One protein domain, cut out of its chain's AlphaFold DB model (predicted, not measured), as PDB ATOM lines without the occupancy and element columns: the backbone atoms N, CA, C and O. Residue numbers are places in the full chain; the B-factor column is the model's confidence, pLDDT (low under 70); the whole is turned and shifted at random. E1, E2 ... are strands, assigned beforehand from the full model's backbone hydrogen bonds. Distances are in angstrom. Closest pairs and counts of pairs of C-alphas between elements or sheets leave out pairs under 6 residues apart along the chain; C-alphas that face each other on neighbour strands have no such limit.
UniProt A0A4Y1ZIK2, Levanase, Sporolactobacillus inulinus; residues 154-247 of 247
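What this domain is: This is residues 154 to 247 of the 247 residues of the protein "Levanase" of Sporolactobacillus inulinus (UniProt A0A4Y1ZIK2). Little of this domain is regular structure: one small, twisted sheet of four strands, E1 to E4, with a long looping stretch, residues 154 to 189, beyond its E1 edge. Residues 242 to 247 stick out as a free tail. The 94 printed residues hold no named helix, and 22 lie in strands; the class is all strand. The sheet, E1 - E2 - E3 - E4, is a meander, each strand the antiparallel neighbour of the one before. The whole is only just loose, close to compact, with a radius of gyration of the C-alphas of 15.0 A and spans of 44 by 34 by 26 A.

Where its parts are: E1, residues 190 to 195, begins at C-alpha (5.159, -13.796, 7.499) and measures 15.5 A. E2 is residues 205 to 210, 15.2 A; E3, 215 to 219, 12.2 A; E4, 234 to 238, 13.1 A, ending at C-alpha (-3.278, -6.265, -0.821).

How they stand to each other: Hairpins E1 and E2, E2 and E3, E3 and E4 have N 193 and O 207 at 2.8 A, N 208 and O 217 at 3.1 A, N 216 and O 237 at 2.9 A, within hydrogen-bond range. Edge strands E1 and E4 are apart.

The domain as a whole: The printed part has no cut. The link E3 to E4 is long, 14 residues. Residues 240 to 247 have pLDDT under 70.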
ATOM      1  N   THR A 154     -13.549  -5.534  30.692       94.50
ATOM      2  CA  THR A 154     -13.570  -5.838  32.135       94.50
ATOM      3  C   THR A 154     -12.174  -5.853  32.758       94.50
ATOM      4  O   THR A 154     -12.032  -5.733  33.972       94.50
ATOM      5  N   ALA A 155     -11.136  -5.981  31.931       92.88
ATOM      6  CA  ALA A 155      -9.738  -5.892  32.316       92.88
ATOM      7  C   ALA A 155      -8.898  -5.407  31.126       92.88
ATOM      8  O   ALA A 155      -9.199  -5.731  29.976       92.88
ATOM      9  N   THR A 156      -7.812  -4.689  31.415       93.31
ATOM     10  CA  THR A 156      -6.854  -4.210  30.410       93.31
ATOM     11  C   THR A 156      -5.462  -4.711  30.760       93.31
ATOM     12  O   THR A 156      -4.995  -4.521  31.881       93.31
ATOM     13  N   GLN A 157      -4.785  -5.330  29.792       91.50
ATOM     14  CA  GLN A 157      -3.389  -5.745  29.914       91.50
ATOM     15  C   GLN A 157      -2.548  -5.002  28.878       91.50
ATOM     16  O   GLN A 157      -2.911  -4.944  27.707       91.50
ATOM     17  N   GLN A 158      -1.417  -4.448  29.312       91.81
ATOM     18  CA  GLN A 158      -0.460  -3.755  28.446       91.81
ATOM     19  C   GLN A 158       0.928  -4.374  28.639       91.81
ATOM     20  O   GLN A 158       1.737  -3.859  29.416       91.81
ATOM     21  N   PRO A 159       1.201  -5.529  28.007       87.56
ATOM     22  CA  PRO A 159       2.517  -6.138  28.090       87.56
ATOM     23  C   PRO A 159       3.574  -5.212  27.473       87.56
ATOM     24  O   PRO A 159       3.305  -4.466  26.532       87.56
ATOM     25  N   ARG A 160       4.806  -5.287  27.990       90.81
ATOM     26  CA  ARG A 160       5.961  -4.642  27.346       90.81
ATOM     27  C   ARG A 160       6.181  -5.226  25.949       90.81
ATOM     28  O   ARG A 160       5.747  -6.342  25.672       90.81
ATOM     29  N   THR A 161       6.923  -4.502  25.111       94.56
ATOM     30  CA  THR A 161       7.347  -4.969  23.786       94.56
ATOM     31  C   THR A 161       7.897  -6.392  23.849       94.56
ATOM     32  O   THR A 161       8.786  -6.704  24.644       94.56
ATOM     33  N   ILE A 162       7.358  -7.260  22.994       92.31
ATOM     34  CA  ILE A 162       7.741  -8.665  22.915       92.31
ATOM     35  C   ILE A 162       8.568  -8.861  21.647       92.31
ATOM     36  O   ILE A 162       8.063  -8.699  20.541       92.31
ATOM     37  N   HIS A 163       9.827  -9.260  21.806       94.50
ATOM     38  CA  HIS A 163      10.653  -9.712  20.688       94.50
ATOM     39  C   HIS A 163      10.413 -11.202  20.441       94.50
ATOM     40  O   HIS A 163      10.464 -12.010  21.375       94.50
ATOM     41  N   VAL A 164      10.136 -11.561  19.186       94.94
ATOM     42  CA  VAL A 164       9.816 -12.932  18.778       94.94
ATOM     43  C   VAL A 164      10.599 -13.281  17.516       94.94
ATOM     44  O   VAL A 164      10.523 -12.569  16.521       94.94
ATOM     45  N   ASN A 165      11.314 -14.405  17.557       94.69
ATOM     46  CA  ASN A 165      11.784 -15.125  16.377       94.69
ATOM     47  C   ASN A 165      11.190 -16.539  16.453       94.69
ATOM     48  O   ASN A 165      11.507 -17.291  17.374       94.69
ATOM     49  N   GLY A 166      10.252 -16.860  15.561       94.56
ATOM     50  CA  GLY A 166       9.397 -18.044  15.674       94.56
ATOM     51  C   GLY A 166       8.062 -17.732  16.356       94.56
ATOM     52  O   GLY A 166       7.332 -16.857  15.905       94.56
ATOM     53  N   ASN A 167       7.719 -18.458  17.425       94.38
ATOM     54  CA  ASN A 167       6.413 -18.354  18.087       94.38
ATOM     55  C   ASN A 167       6.577 -18.093  19.587       94.38
ATOM     56  O   ASN A 167       7.404 -18.729  20.239       94.38
ATOM     57  N   LYS A 168       5.743 -17.213  20.153       94.50
ATOM     58  CA  LYS A 168       5.701 -16.939  21.594       94.50
ATOM     59  C   LYS A 168       4.262 -16.718  22.050       94.50
ATOM     60  O   LYS A 168       3.537 -15.940  21.442       94.50
ATOM     61  N   ALA A 169       3.864 -17.399  23.122       92.31
ATOM     62  CA  ALA A 169       2.552 -17.202  23.724       92.31
ATOM     63  C   ALA A 169       2.477 -15.832  24.418       92.31
ATOM     64  O   ALA A 169       3.428 -15.419  25.083       92.31
ATOM     65  N   LEU A 170       1.334 -15.155  24.289       89.94
ATOM     66  CA  LEU A 170       1.106 -13.824  24.866       89.94
ATOM     67  C   LEU A 170       0.787 -13.850  26.371       89.94
ATOM     68  O   LEU A 170       0.754 -12.797  26.996       89.94
ATOM     69  N   GLY A 171       0.560 -15.031  26.958       86.56
ATOM     70  CA  GLY A 171       0.233 -15.165  28.383       86.56
ATOM     71  C   GLY A 171      -1.184 -14.711  28.755       86.56
ATOM     72  O   GLY A 171      -1.460 -14.505  29.930       86.56
ATOM     73  N   ALA A 172      -2.078 -14.576  27.770       87.88
ATOM     74  CA  ALA A 172      -3.482 -14.226  27.963       87.88
ATOM     75  C   ALA A 172      -4.401 -15.257  27.290       87.88
ATOM     76  O   ALA A 172      -4.053 -15.840  26.260       87.88
ATOM     77  N   SER A 173      -5.586 -15.461  27.862       90.94
ATOM     78  CA  SER A 173      -6.628 -16.352  27.341       90.94
ATOM     79  C   SER A 173      -8.000 -15.705  27.482       90.94
ATOM     80  O   SER A 173      -8.264 -15.031  28.474       90.94
ATOM     81  N   GLY A 174      -8.893 -15.951  26.528       92.38
ATOM     82  CA  GLY A 174     -10.266 -15.458  26.573       92.38
ATOM     83  C   GLY A 174     -11.048 -15.837  25.320       92.38
ATOM     84  O   GLY A 174     -10.480 -16.318  24.335       92.38
ATOM     85  N   THR A 175     -12.360 -15.626  25.358       94.38
ATOM     86  CA  THR A 175     -13.264 -15.858  24.220       94.38
ATOM     87  C   THR A 175     -13.802 -14.564  23.613       94.38
ATOM     88  O   THR A 175     -14.121 -14.571  22.426       94.38
ATOM     89  N   ALA A 176     -13.808 -13.466  24.379       95.38
ATOM     90  CA  ALA A 176     -14.149 -12.112  23.951       95.38
ATOM     91  C   ALA A 176     -13.071 -11.127  24.438       95.38
ATOM     92  O   ALA A 176     -12.808 -11.039  25.636       95.38
ATOM     93  N   TYR A 177     -12.407 -10.441  23.508       94.94
ATOM     94  CA  TYR A 177     -11.323  -9.495  23.784       94.94
ATOM     95  C   TYR A 177     -11.062  -8.599  22.567       94.94
ATOM     96  O   TYR A 177     -11.466  -8.924  21.451       94.94
ATOM     97  N   GLN A 178     -10.330  -7.505  22.784       94.38
ATOM     98  CA  GLN A 178      -9.759  -6.647  21.745       94.38
ATOM     99  C   GLN A 178      -8.236  -6.625  21.918       94.38
ATOM    100  O   GLN A 178      -7.748  -6.513  23.043       94.38
ATOM    101  N   ILE A 179      -7.492  -6.763  20.817       93.31
ATOM    102  CA  ILE A 179      -6.031  -6.629  20.796       93.31
ATOM    103  C   ILE A 179      -5.681  -5.507  19.828       93.31
ATOM    104  O   ILE A 179      -5.903  -5.647  18.627       93.31
ATOM    105  N   ASP A 180      -5.098  -4.439  20.362       92.88
ATOM    106  CA  ASP A 180      -4.491  -3.358  19.591       92.88
ATOM    107  C   ASP A 180      -2.970  -3.449  19.753       92.88
ATOM    108  O   ASP A 180      -2.458  -3.502  20.874       92.88
ATOM    109  N   THR A 181      -2.235  -3.533  18.645       92.81
ATOM    110  CA  THR A 181      -0.777  -3.687  18.685       92.81
ATOM    111  C   THR A 181      -0.108  -3.173  17.416       92.81
ATOM    112  O   THR A 181      -0.655  -3.297  16.320       92.81
ATOM    113  N   ASP A 182       1.103  -2.646  17.578       94.12
ATOM    114  CA  ASP A 182       2.004  -2.307  16.485       94.12
ATOM    115  C   ASP A 182       3.047  -3.408  16.308       94.12
ATOM    116  O   ASP A 182       3.654  -3.887  17.268       94.12
ATOM    117  N   ILE A 183       3.291  -3.781  15.054       93.44
ATOM    118  CA  ILE A 183       4.256  -4.815  14.696       93.44
ATOM    119  C   ILE A 183       5.329  -4.204  13.794       93.44
ATOM    120  O   ILE A 183       5.034  -3.579  12.773       93.44
ATOM    121  N   SER A 184       6.593  -4.413  14.155       93.88
ATOM    122  CA  SER A 184       7.756  -4.060  13.343       93.88
ATOM    123  C   SER A 184       8.604  -5.298  13.056       93.88
ATOM    124  O   SER A 184       8.662  -6.235  13.849       93.88
ATOM    125  N   TRP A 185       9.233  -5.320  11.884       94.19
ATOM    126  CA  TRP A 185      10.062  -6.429  11.420       94.19
ATOM    127  C   TRP A 185      11.170  -5.915  10.500       94.19
ATOM    128  O   TRP A 185      11.059  -4.817   9.949       94.19
ATOM    129  N   THR A 186      12.218  -6.722  10.323       92.06
ATOM    130  CA  THR A 186      13.263  -6.506   9.310       92.06
ATOM    131  C   THR A 186      13.062  -7.470   8.142       92.06
ATOM    132  O   THR A 186      12.653  -7.046   7.065       92.06
ATOM    133  N   ASP A 187      13.204  -8.773   8.401       91.75
ATOM    134  CA  ASP A 187      13.342  -9.812   7.366       91.75
ATOM    135  C   ASP A 187      12.275 -10.916   7.476       91.75
ATOM    136  O   ASP A 187      12.426 -12.023   6.957       91.75
ATOM    137  N   ALA A 188      11.176 -10.636   8.180       93.88
ATOM    138  CA  ALA A 188      10.076 -11.582   8.312       93.88
ATOM    139  C   ALA A 188       9.311 -11.712   6.987       93.88
ATOM    140  O   ALA A 188       8.844 -10.715   6.436       93.88
ATOM    141  N   ARG A 189       9.128 -12.946   6.501       93.88
ATOM    142  CA  ARG A 189       8.265 -13.253   5.340       93.88
ATOM    143  C   ARG A 189       6.780 -13.318   5.699       93.88
ATOM    144  O   ARG A 189       5.916 -12.983   4.893       93.88
ATOM    145  N   ASN A 190       6.495 -13.744   6.925       95.19
ATOM    146  CA  ASN A 190       5.159 -13.796   7.499       95.19
ATOM    147  C   ASN A 190       5.230 -13.349   8.960       95.19
ATOM    148  O   ASN A 190       6.094 -13.819   9.706       95.19
ATOM    149  N   ILE A 191       4.337 -12.451   9.361       95.69
ATOM    150  CA  ILE A 191       4.239 -11.961  10.732       95.69
ATOM    151  C   ILE A 191       2.779 -11.743  11.120       95.69
ATOM    152  O   ILE A 191       1.989 -11.237  10.328       95.69
ATOM    153  N   GLY A 192       2.404 -12.124  12.339       95.62
ATOM    154  CA  GLY A 192       1.011 -12.062  12.755       95.62
ATOM    155  C   GLY A 192       0.744 -12.643  14.135       95.62
ATOM    156  O   GLY A 192       1.662 -12.905  14.912       95.62
ATOM    157  N   LEU A 193      -0.537 -12.849  14.420       96.00
ATOM    158  CA  LEU A 193      -1.057 -13.391  15.667       96.00
ATOM    159  C   LEU A 193      -1.855 -14.664  15.394       96.00
ATOM    160  O   LEU A 193      -2.623 -14.739  14.433       96.00
ATOM    161  N   ARG A 194      -1.723 -15.633  16.301       96.38
ATOM    162  CA  ARG A 194      -2.671 -16.742  16.430       96.38
ATOM    163  C   ARG A 194      -3.713 -16.386  17.473       96.38
ATOM    164  O   ARG A 194      -3.390 -16.199  18.643       96.38
ATOM    165  N   LEU A 195      -4.959 -16.296  17.043       96.56
ATOM    166  CA  LEU A 195      -6.103 -15.982  17.883       96.56
ATOM    167  C   LEU A 195      -6.849 -17.267  18.241       96.56
ATOM    168  O   LEU A 195      -6.917 -18.201  17.440       96.56
ATOM    169  N   ARG A 196      -7.436 -17.295  19.446       95.25
ATOM    170  CA  ARG A 196      -8.255 -18.420  19.944       95.25
ATOM    171  C   ARG A 196      -7.547 -19.784  19.812       95.25
ATOM    172  O   ARG A 196      -8.180 -20.773  19.451       95.25
ATOM    173  N   GLU A 197      -6.240 -19.823  20.094       95.88
ATOM    174  CA  GLU A 197      -5.438 -21.052  20.017       95.88
ATOM    175  C   GLU A 197      -5.871 -22.066  21.094       95.88
ATOM    176  O   GLU A 197      -6.002 -21.727  22.271       95.88
ATOM    177  N   SER A 198      -6.121 -23.316  20.696       95.25
ATOM    178  CA  SER A 198      -6.443 -24.411  21.615       95.25
ATOM    179  C   SER A 198      -5.219 -24.858  22.417       95.25
ATOM    180  O   SER A 198      -4.082 -24.718  21.975       95.25
ATOM    181  N   SER A 199      -5.431 -25.495  23.573       93.19
ATOM    182  CA  SER A 199      -4.343 -26.004  24.431       93.19
ATOM    183  C   SER A 199      -3.383 -26.964  23.711       93.19
ATOM    184  O   SER A 199      -2.177 -26.937  23.943       93.19
ATOM    185  N   ASN A 200      -3.903 -27.778  22.788       94.75
ATOM    186  CA  ASN A 200      -3.117 -28.681  21.941       94.75
ATOM    187  C   ASN A 200      -2.560 -28.022  20.660       94.75
ATOM    188  O   ASN A 200      -1.970 -28.718  19.836       94.75
ATOM    189  N   LYS A 201      -2.776 -26.711  20.476       93.75
ATOM    190  CA  LYS A 201      -2.321 -25.873  19.351       93.75
ATOM    191  C   LYS A 201      -2.820 -26.281  17.963       93.75
ATOM    192  O   LYS A 201      -2.333 -25.771  16.961       93.75
ATOM    193  N   LYS A 202      -3.785 -27.204  17.882       94.88
ATOM    194  CA  LYS A 202      -4.338 -27.684  16.605       94.88
ATOM    195  C   LYS A 202      -5.409 -26.765  16.024       94.88
ATOM    196  O   LYS A 202      -5.659 -26.843  14.826       94.88
ATOM    197  N   ARG A 203      -6.062 -25.943  16.852       95.31
ATOM    198  CA  ARG A 203      -7.118 -25.019  16.424       95.31
ATOM    199  C   ARG A 203      -6.720 -23.590  16.737       95.31
ATOM    200  O   ARG A 203      -6.346 -23.319  17.871       95.31
ATOM    201  N   HIS A 204      -6.797 -22.709  15.749       96.06
ATOM    202  CA  HIS A 204      -6.502 -21.280  15.868       96.06
ATOM    203  C   HIS A 204      -7.013 -20.523  14.631       96.06
ATOM    204  O   HIS A 204      -7.384 -21.123  13.622       96.06
ATOM    205  N   ILE A 205      -7.026 -19.196  14.712       96.69
ATOM    206  CA  ILE A 205      -7.203 -18.298  13.567       96.69
ATOM    207  C   ILE A 205      -5.903 -17.520  13.411       96.69
ATOM    208  O   ILE A 205      -5.450 -16.897  14.368       96.69
ATOM    209  N   ASP A 206      -5.305 -17.542  12.225       96.56
ATOM    210  CA  ASP A 206      -4.124 -16.726  11.950       96.56
ATOM    211  C   ASP A 206      -4.559 -15.396  11.343       96.56
ATOM    212  O   ASP A 206      -5.285 -15.371  10.350       96.56
ATOM    213  N   VAL A 207      -4.071 -14.293  11.897       97.00
ATOM    214  CA  VAL A 207      -4.189 -12.961  11.296       97.00
ATOM    215  C   VAL A 207      -2.798 -12.384  11.124       97.00
ATOM    216  O   VAL A 207      -1.977 -12.499  12.034       97.00
ATOM    217  N   GLY A 208      -2.487 -11.797   9.974       96.00
ATOM    218  CA  GLY A 208      -1.115 -11.361   9.741       96.00
ATOM    219  C   GLY A 208      -0.857 -10.682   8.413       96.00
ATOM    220  O   GLY A 208      -1.773 -10.307   7.684       96.00
ATOM    221  N   ILE A 209       0.431 -10.525   8.129       95.00
ATOM    222  CA  ILE A 209       0.998  -9.867   6.960       95.00
ATOM    223  C   ILE A 209       1.921 -10.860   6.253       95.00
ATOM    224  O   ILE A 209       2.879 -11.355   6.847       95.00
ATOM    225  N   LEU A 210       1.665 -11.093   4.967       93.75
ATOM    226  CA  LEU A 210       2.600 -11.717   4.034       93.75
ATOM    227  C   LEU A 210       3.392 -10.597   3.363       93.75
ATOM    228  O   LEU A 210       2.826  -9.774   2.640       93.75
ATOM    229  N   THR A 211       4.686 -10.507   3.663       91.00
ATOM    230  CA  THR A 211       5.483  -9.323   3.311       91.00
ATOM    231  C   THR A 211       5.908  -9.312   1.849       91.00
ATOM    232  O   THR A 211       5.922  -8.235   1.258       91.00
ATOM    233  N   GLU A 212       6.184 -10.483   1.267       89.19
ATOM    234  CA  GLU A 212       6.497 -10.658  -0.160       89.19
ATOM    235  C   GLU A 212       5.265 -10.385  -1.041       89.19
ATOM    236  O   GLU A 212       5.369  -9.687  -2.045       89.19
ATOM    237  N   ASP A 213       4.086 -10.842  -0.609       87.56
ATOM    238  CA  ASP A 213       2.819 -10.650  -1.333       87.56
ATOM    239  C   ASP A 213       2.173  -9.277  -1.074       87.56
ATOM    240  O   ASP A 213       1.139  -8.952  -1.658       87.56
ATOM    241  N   HIS A 214       2.734  -8.486  -0.150       88.31
ATOM    242  CA  HIS A 214       2.137  -7.249   0.361       88.31
ATOM    243  C   HIS A 214       0.655  -7.414   0.734       88.31
ATOM    244  O   HIS A 214      -0.183  -6.584   0.382       88.31
ATOM    245  N   ALA A 215       0.325  -8.487   1.456       90.69
ATOM    246  CA  ALA A 215      -1.053  -8.839   1.774       90.69
ATOM    247  C   ALA A 215      -1.295  -8.947   3.282       90.69
ATOM    248  O   ALA A 215      -0.550  -9.614   3.999       90.69
ATOM    249  N   LEU A 216      -2.377  -8.330   3.751       94.69
ATOM    250  CA  LEU A 216      -2.985  -8.619   5.049       94.69
ATOM    251  C   LEU A 216      -3.898  -9.828   4.896       94.69
ATOM    252  O   LEU A 216      -4.607  -9.913   3.897       94.69
ATOM    253  N   TYR A 217      -3.916 -10.743   5.859       94.69
ATOM    254  CA  TYR A 217      -4.756 -11.932   5.769       94.69
ATOM    255  C   TYR A 217      -5.459 -12.289   7.074       94.69
ATOM    256  O   TYR A 217      -4.967 -12.020   8.171       94.69
ATOM    257  N   VAL A 218      -6.584 -12.986   6.916       96.31
ATOM    258  CA  VAL A 218      -7.235 -13.783   7.956       96.31
ATOM    259  C   VAL A 218      -7.357 -15.209   7.434       96.31
ATOM    260  O   VAL A 218      -7.877 -15.446   6.342       96.31
ATOM    261  N   ASN A 219      -6.861 -16.169   8.207       94.75
ATOM    262  CA  ASN A 219      -6.892 -17.587   7.890       94.75
ATOM    263  C   ASN A 219      -7.578 -18.365   9.019       94.75
ATOM    264  O   ASN A 219      -7.024 -18.539  10.104       94.75
ATOM    265  N   ARG A 220      -8.780 -18.863   8.731       94.50
ATOM    266  CA  ARG A 220      -9.606 -19.658   9.649       94.50
ATOM    267  C   ARG A 220      -9.558 -21.161   9.371       94.50
ATOM    268  O   ARG A 220     -10.341 -21.902   9.943       94.50
ATOM    269  N   ARG A 221      -8.638 -21.644   8.527       93.62
ATOM    270  CA  ARG A 221      -8.535 -23.068   8.133       93.62
ATOM    271  C   ARG A 221      -8.479 -24.049   9.313       93.62
ATOM    272  O   ARG A 221      -8.886 -25.198   9.198       93.62
ATOM    273  N   PHE A 222      -7.950 -23.613  10.450       93.56
ATOM    274  CA  PHE A 222      -7.743 -24.472  11.615       93.56
ATOM    275  C   PHE A 222      -8.930 -24.454  12.593       93.56
ATOM    276  O   PHE A 222      -8.798 -24.899  13.729       93.56
ATOM    277  N   THR A 223     -10.101 -23.947  12.190       90.50
ATOM    278  CA  THR A 223     -11.300 -23.897  13.047       90.50
ATOM    279  C   THR A 223     -12.352 -24.956  12.709       90.50
ATOM    280  O   THR A 223     -13.325 -25.077  13.454       90.50
ATOM    281  N   ASN A 224     -12.183 -25.747  11.643       85.38
ATOM    282  CA  ASN A 224     -13.219 -26.648  11.101       85.38
ATOM    283  C   ASN A 224     -14.533 -25.915  10.743       85.38
ATOM    284  O   ASN A 224     -15.604 -26.507  10.754       85.38
ATOM    285  N   GLN A 225     -14.471 -24.600  10.521       85.50
ATOM    286  CA  GLN A 225     -15.618 -23.751  10.211       85.50
ATOM    287  C   GLN A 225     -15.243 -22.797   9.068       85.50
ATOM    288  O   GLN A 225     -14.099 -22.326   9.015       85.50
ATOM    289  N   PRO A 226     -16.171 -22.478   8.150       83.12
ATOM    290  CA  PRO A 226     -17.588 -22.866   8.126       83.12
ATOM    291  C   PRO A 226     -17.817 -24.282   7.569       83.12
ATOM    292  O   PRO A 226     -18.939 -24.775   7.574       83.12
ATOM    293  N   ASP A 227     -16.764 -24.928   7.061       78.00
ATOM    294  CA  ASP A 227     -16.812 -26.288   6.543       78.00
ATOM    295  C   ASP A 227     -15.499 -27.043   6.811       78.00
ATOM    296  O   ASP A 227     -14.419 -26.451   6.893       78.00
ATOM    297  N   ASP A 228     -15.582 -28.373   6.885       74.31
ATOM    298  CA  ASP A 228     -14.421 -29.259   7.073       74.31
ATOM    299  C   ASP A 228     -13.557 -29.412   5.807       74.31
ATOM    300  O   ASP A 228     -12.478 -30.011   5.830       74.31
ATOM    301  N   LYS A 229     -14.019 -28.876   4.672       74.56
ATOM    302  CA  LYS A 229     -13.355 -28.970   3.363       74.56
ATOM    303  C   LYS A 229     -12.430 -27.780   3.094       74.56
ATOM    304  O   LYS A 229     -11.754 -27.772   2.066       74.56
ATOM    305  N   ASN A 230     -12.360 -26.812   4.011       72.56
ATOM    306  CA  ASN A 230     -11.555 -25.597   3.925       72.56
ATOM    307  C   ASN A 230     -11.775 -24.794   2.634       72.56
ATOM    308  O   ASN A 230     -10.834 -24.201   2.103       72.56
ATOM    309  N   ARG A 231     -13.007 -24.761   2.113       71.31
ATOM    310  CA  ARG A 231     -13.297 -24.060   0.848       71.31
ATOM    311  C   ARG A 231     -13.223 -22.543   0.992       71.31
ATOM    312  O   ARG A 231     -12.868 -21.857   0.037       71.31
ATOM    313  N   VAL A 232     -13.546 -22.030   2.179       70.12
ATOM    314  CA  VAL A 232     -13.599 -20.593   2.483       70.12
ATOM    315  C   VAL A 232     -12.755 -20.302   3.724       70.12
ATOM    316  O   VAL A 232     -13.270 -20.021   4.807       70.12
ATOM    317  N   SER A 233     -11.434 -20.452   3.583       71.88
ATOM    318  CA  SER A 233     -10.519 -20.490   4.731       71.88
ATOM    319  C   SER A 233      -9.510 -19.346   4.804       71.88
ATOM    320  O   SER A 233      -9.074 -19.032   5.907       71.88
ATOM    321  N   LYS A 234      -9.128 -18.722   3.678       77.44
ATOM    322  CA  LYS A 234      -8.159 -17.611   3.635       77.44
ATOM    323  C   LYS A 234      -8.732 -16.413   2.877       77.44
ATOM    324  O   LYS A 234      -9.110 -16.545   1.719       77.44
ATOM    325  N   ALA A 235      -8.762 -15.265   3.543       75.19
ATOM    326  CA  ALA A 235      -9.060 -13.964   2.962       75.19
ATOM    327  C   ALA A 235      -7.774 -13.143   2.974       75.19
ATOM    328  O   ALA A 235      -7.031 -13.192   3.958       75.19
ATOM    329  N   ALA A 236      -7.492 -12.425   1.888       76.25
ATOM    330  CA  ALA A 236      -6.309 -11.587   1.778       76.25
ATOM    331  C   ALA A 236      -6.651 -10.256   1.102       76.25
ATOM    332  O   ALA A 236      -7.376 -10.227   0.111       76.25
ATOM    333  N   HIS A 237      -6.105  -9.169   1.634       83.12
ATOM    334  CA  HIS A 237      -6.228  -7.832   1.075       83.12
ATOM    335  C   HIS A 237      -4.834  -7.272   0.770       83.12
ATOM    336  O   HIS A 237      -4.014  -7.167   1.690       83.12
ATOM    337  N   PRO A 238      -4.539  -6.906  -0.488       75.69
ATOM    338  CA  PRO A 238      -3.278  -6.265  -0.821       75.69
ATOM    339  C   PRO A 238      -3.217  -4.867  -0.198       75.69
ATOM    340  O   PRO A 238      -4.171  -4.099  -0.284       75.69
ATOM    341  N   PHE A 239      -2.078  -4.492   0.376       76.00
ATOM    342  CA  PHE A 239      -1.826  -3.135   0.850       76.00
ATOM    343  C   PHE A 239      -0.679  -2.498   0.065       76.00
ATOM    344  O   PHE A 239       0.279  -3.149  -0.344       76.00
ATOM    345  N   ARG A 240      -0.748  -1.179  -0.132       63.03
ATOM    346  CA  ARG A 240       0.380  -0.414  -0.681       63.03
ATOM    347  C   ARG A 240       1.312  -0.013   0.455       63.03
ATOM    348  O   ARG A 240       0.842   0.436   1.500       63.03
ATOM    349  N   ARG A 241       2.632  -0.091   0.243       52.88
ATOM    350  CA  ARG A 241       3.599   0.587   1.120       52.88
ATOM    351  C   ARG A 241       3.231   2.072   1.168       52.88
ATOM    352  O   ARG A 241       3.447   2.792   0.196       52.88
ATOM    353  N   GLN A 242       2.715   2.550   2.297       47.22
ATOM    354  CA  GLN A 242       2.900   3.958   2.612       47.22
ATOM    355  C   GLN A 242       4.400   4.137   2.850       47.22
ATOM    356  O   GLN A 242       4.992   3.413   3.654       47.22
ATOM    357  N   GLN A 243       5.035   5.057   2.120       33.50
ATOM    358  CA  GLN A 243       6.336   5.571   2.531       33.50
ATOM    359  C   GLN A 243       6.150   6.066   3.964       33.50
ATOM    360  O   GLN A 243       5.441   7.047   4.184       33.50
ATOM    361  N   ARG A 244       6.718   5.348   4.939       31.73
ATOM    362  CA  ARG A 244       6.807   5.828   6.314       31.73
ATOM    363  C   ARG A 244       7.497   7.191   6.252       31.73
ATOM    364  O   ARG A 244       8.706   7.253   6.060       31.73
ATOM    365  N   LYS A 245       6.737   8.277   6.384       27.27
ATOM    366  CA  LYS A 245       7.282   9.492   6.973       27.27
ATOM    367  C   LYS A 245       7.152   9.285   8.467       27.27
ATOM    368  O   LYS A 245       6.047   9.284   9.000       27.27
ATOM    369  N   SER A 246       8.289   8.977   9.073       24.91
ATOM    370  CA  SER A 246       8.498   9.003  10.509       24.91
ATOM    371  C   SER A 246       7.871  10.268  11.103       24.91
ATOM    372  O   SER A 246       8.014  11.347  10.521       24.91
ATOM    373  N   ILE A 247       7.200  10.122  12.242       28.69
ATOM    374  CA  ILE A 247       7.162  11.170  13.263       28.69
ATOM    375  C   ILE A 247       8.114  10.696  14.351       28.69
ATOM    376  O   ILE A 247       8.035   9.488  14.676       28.69
TER     377      ILE A 247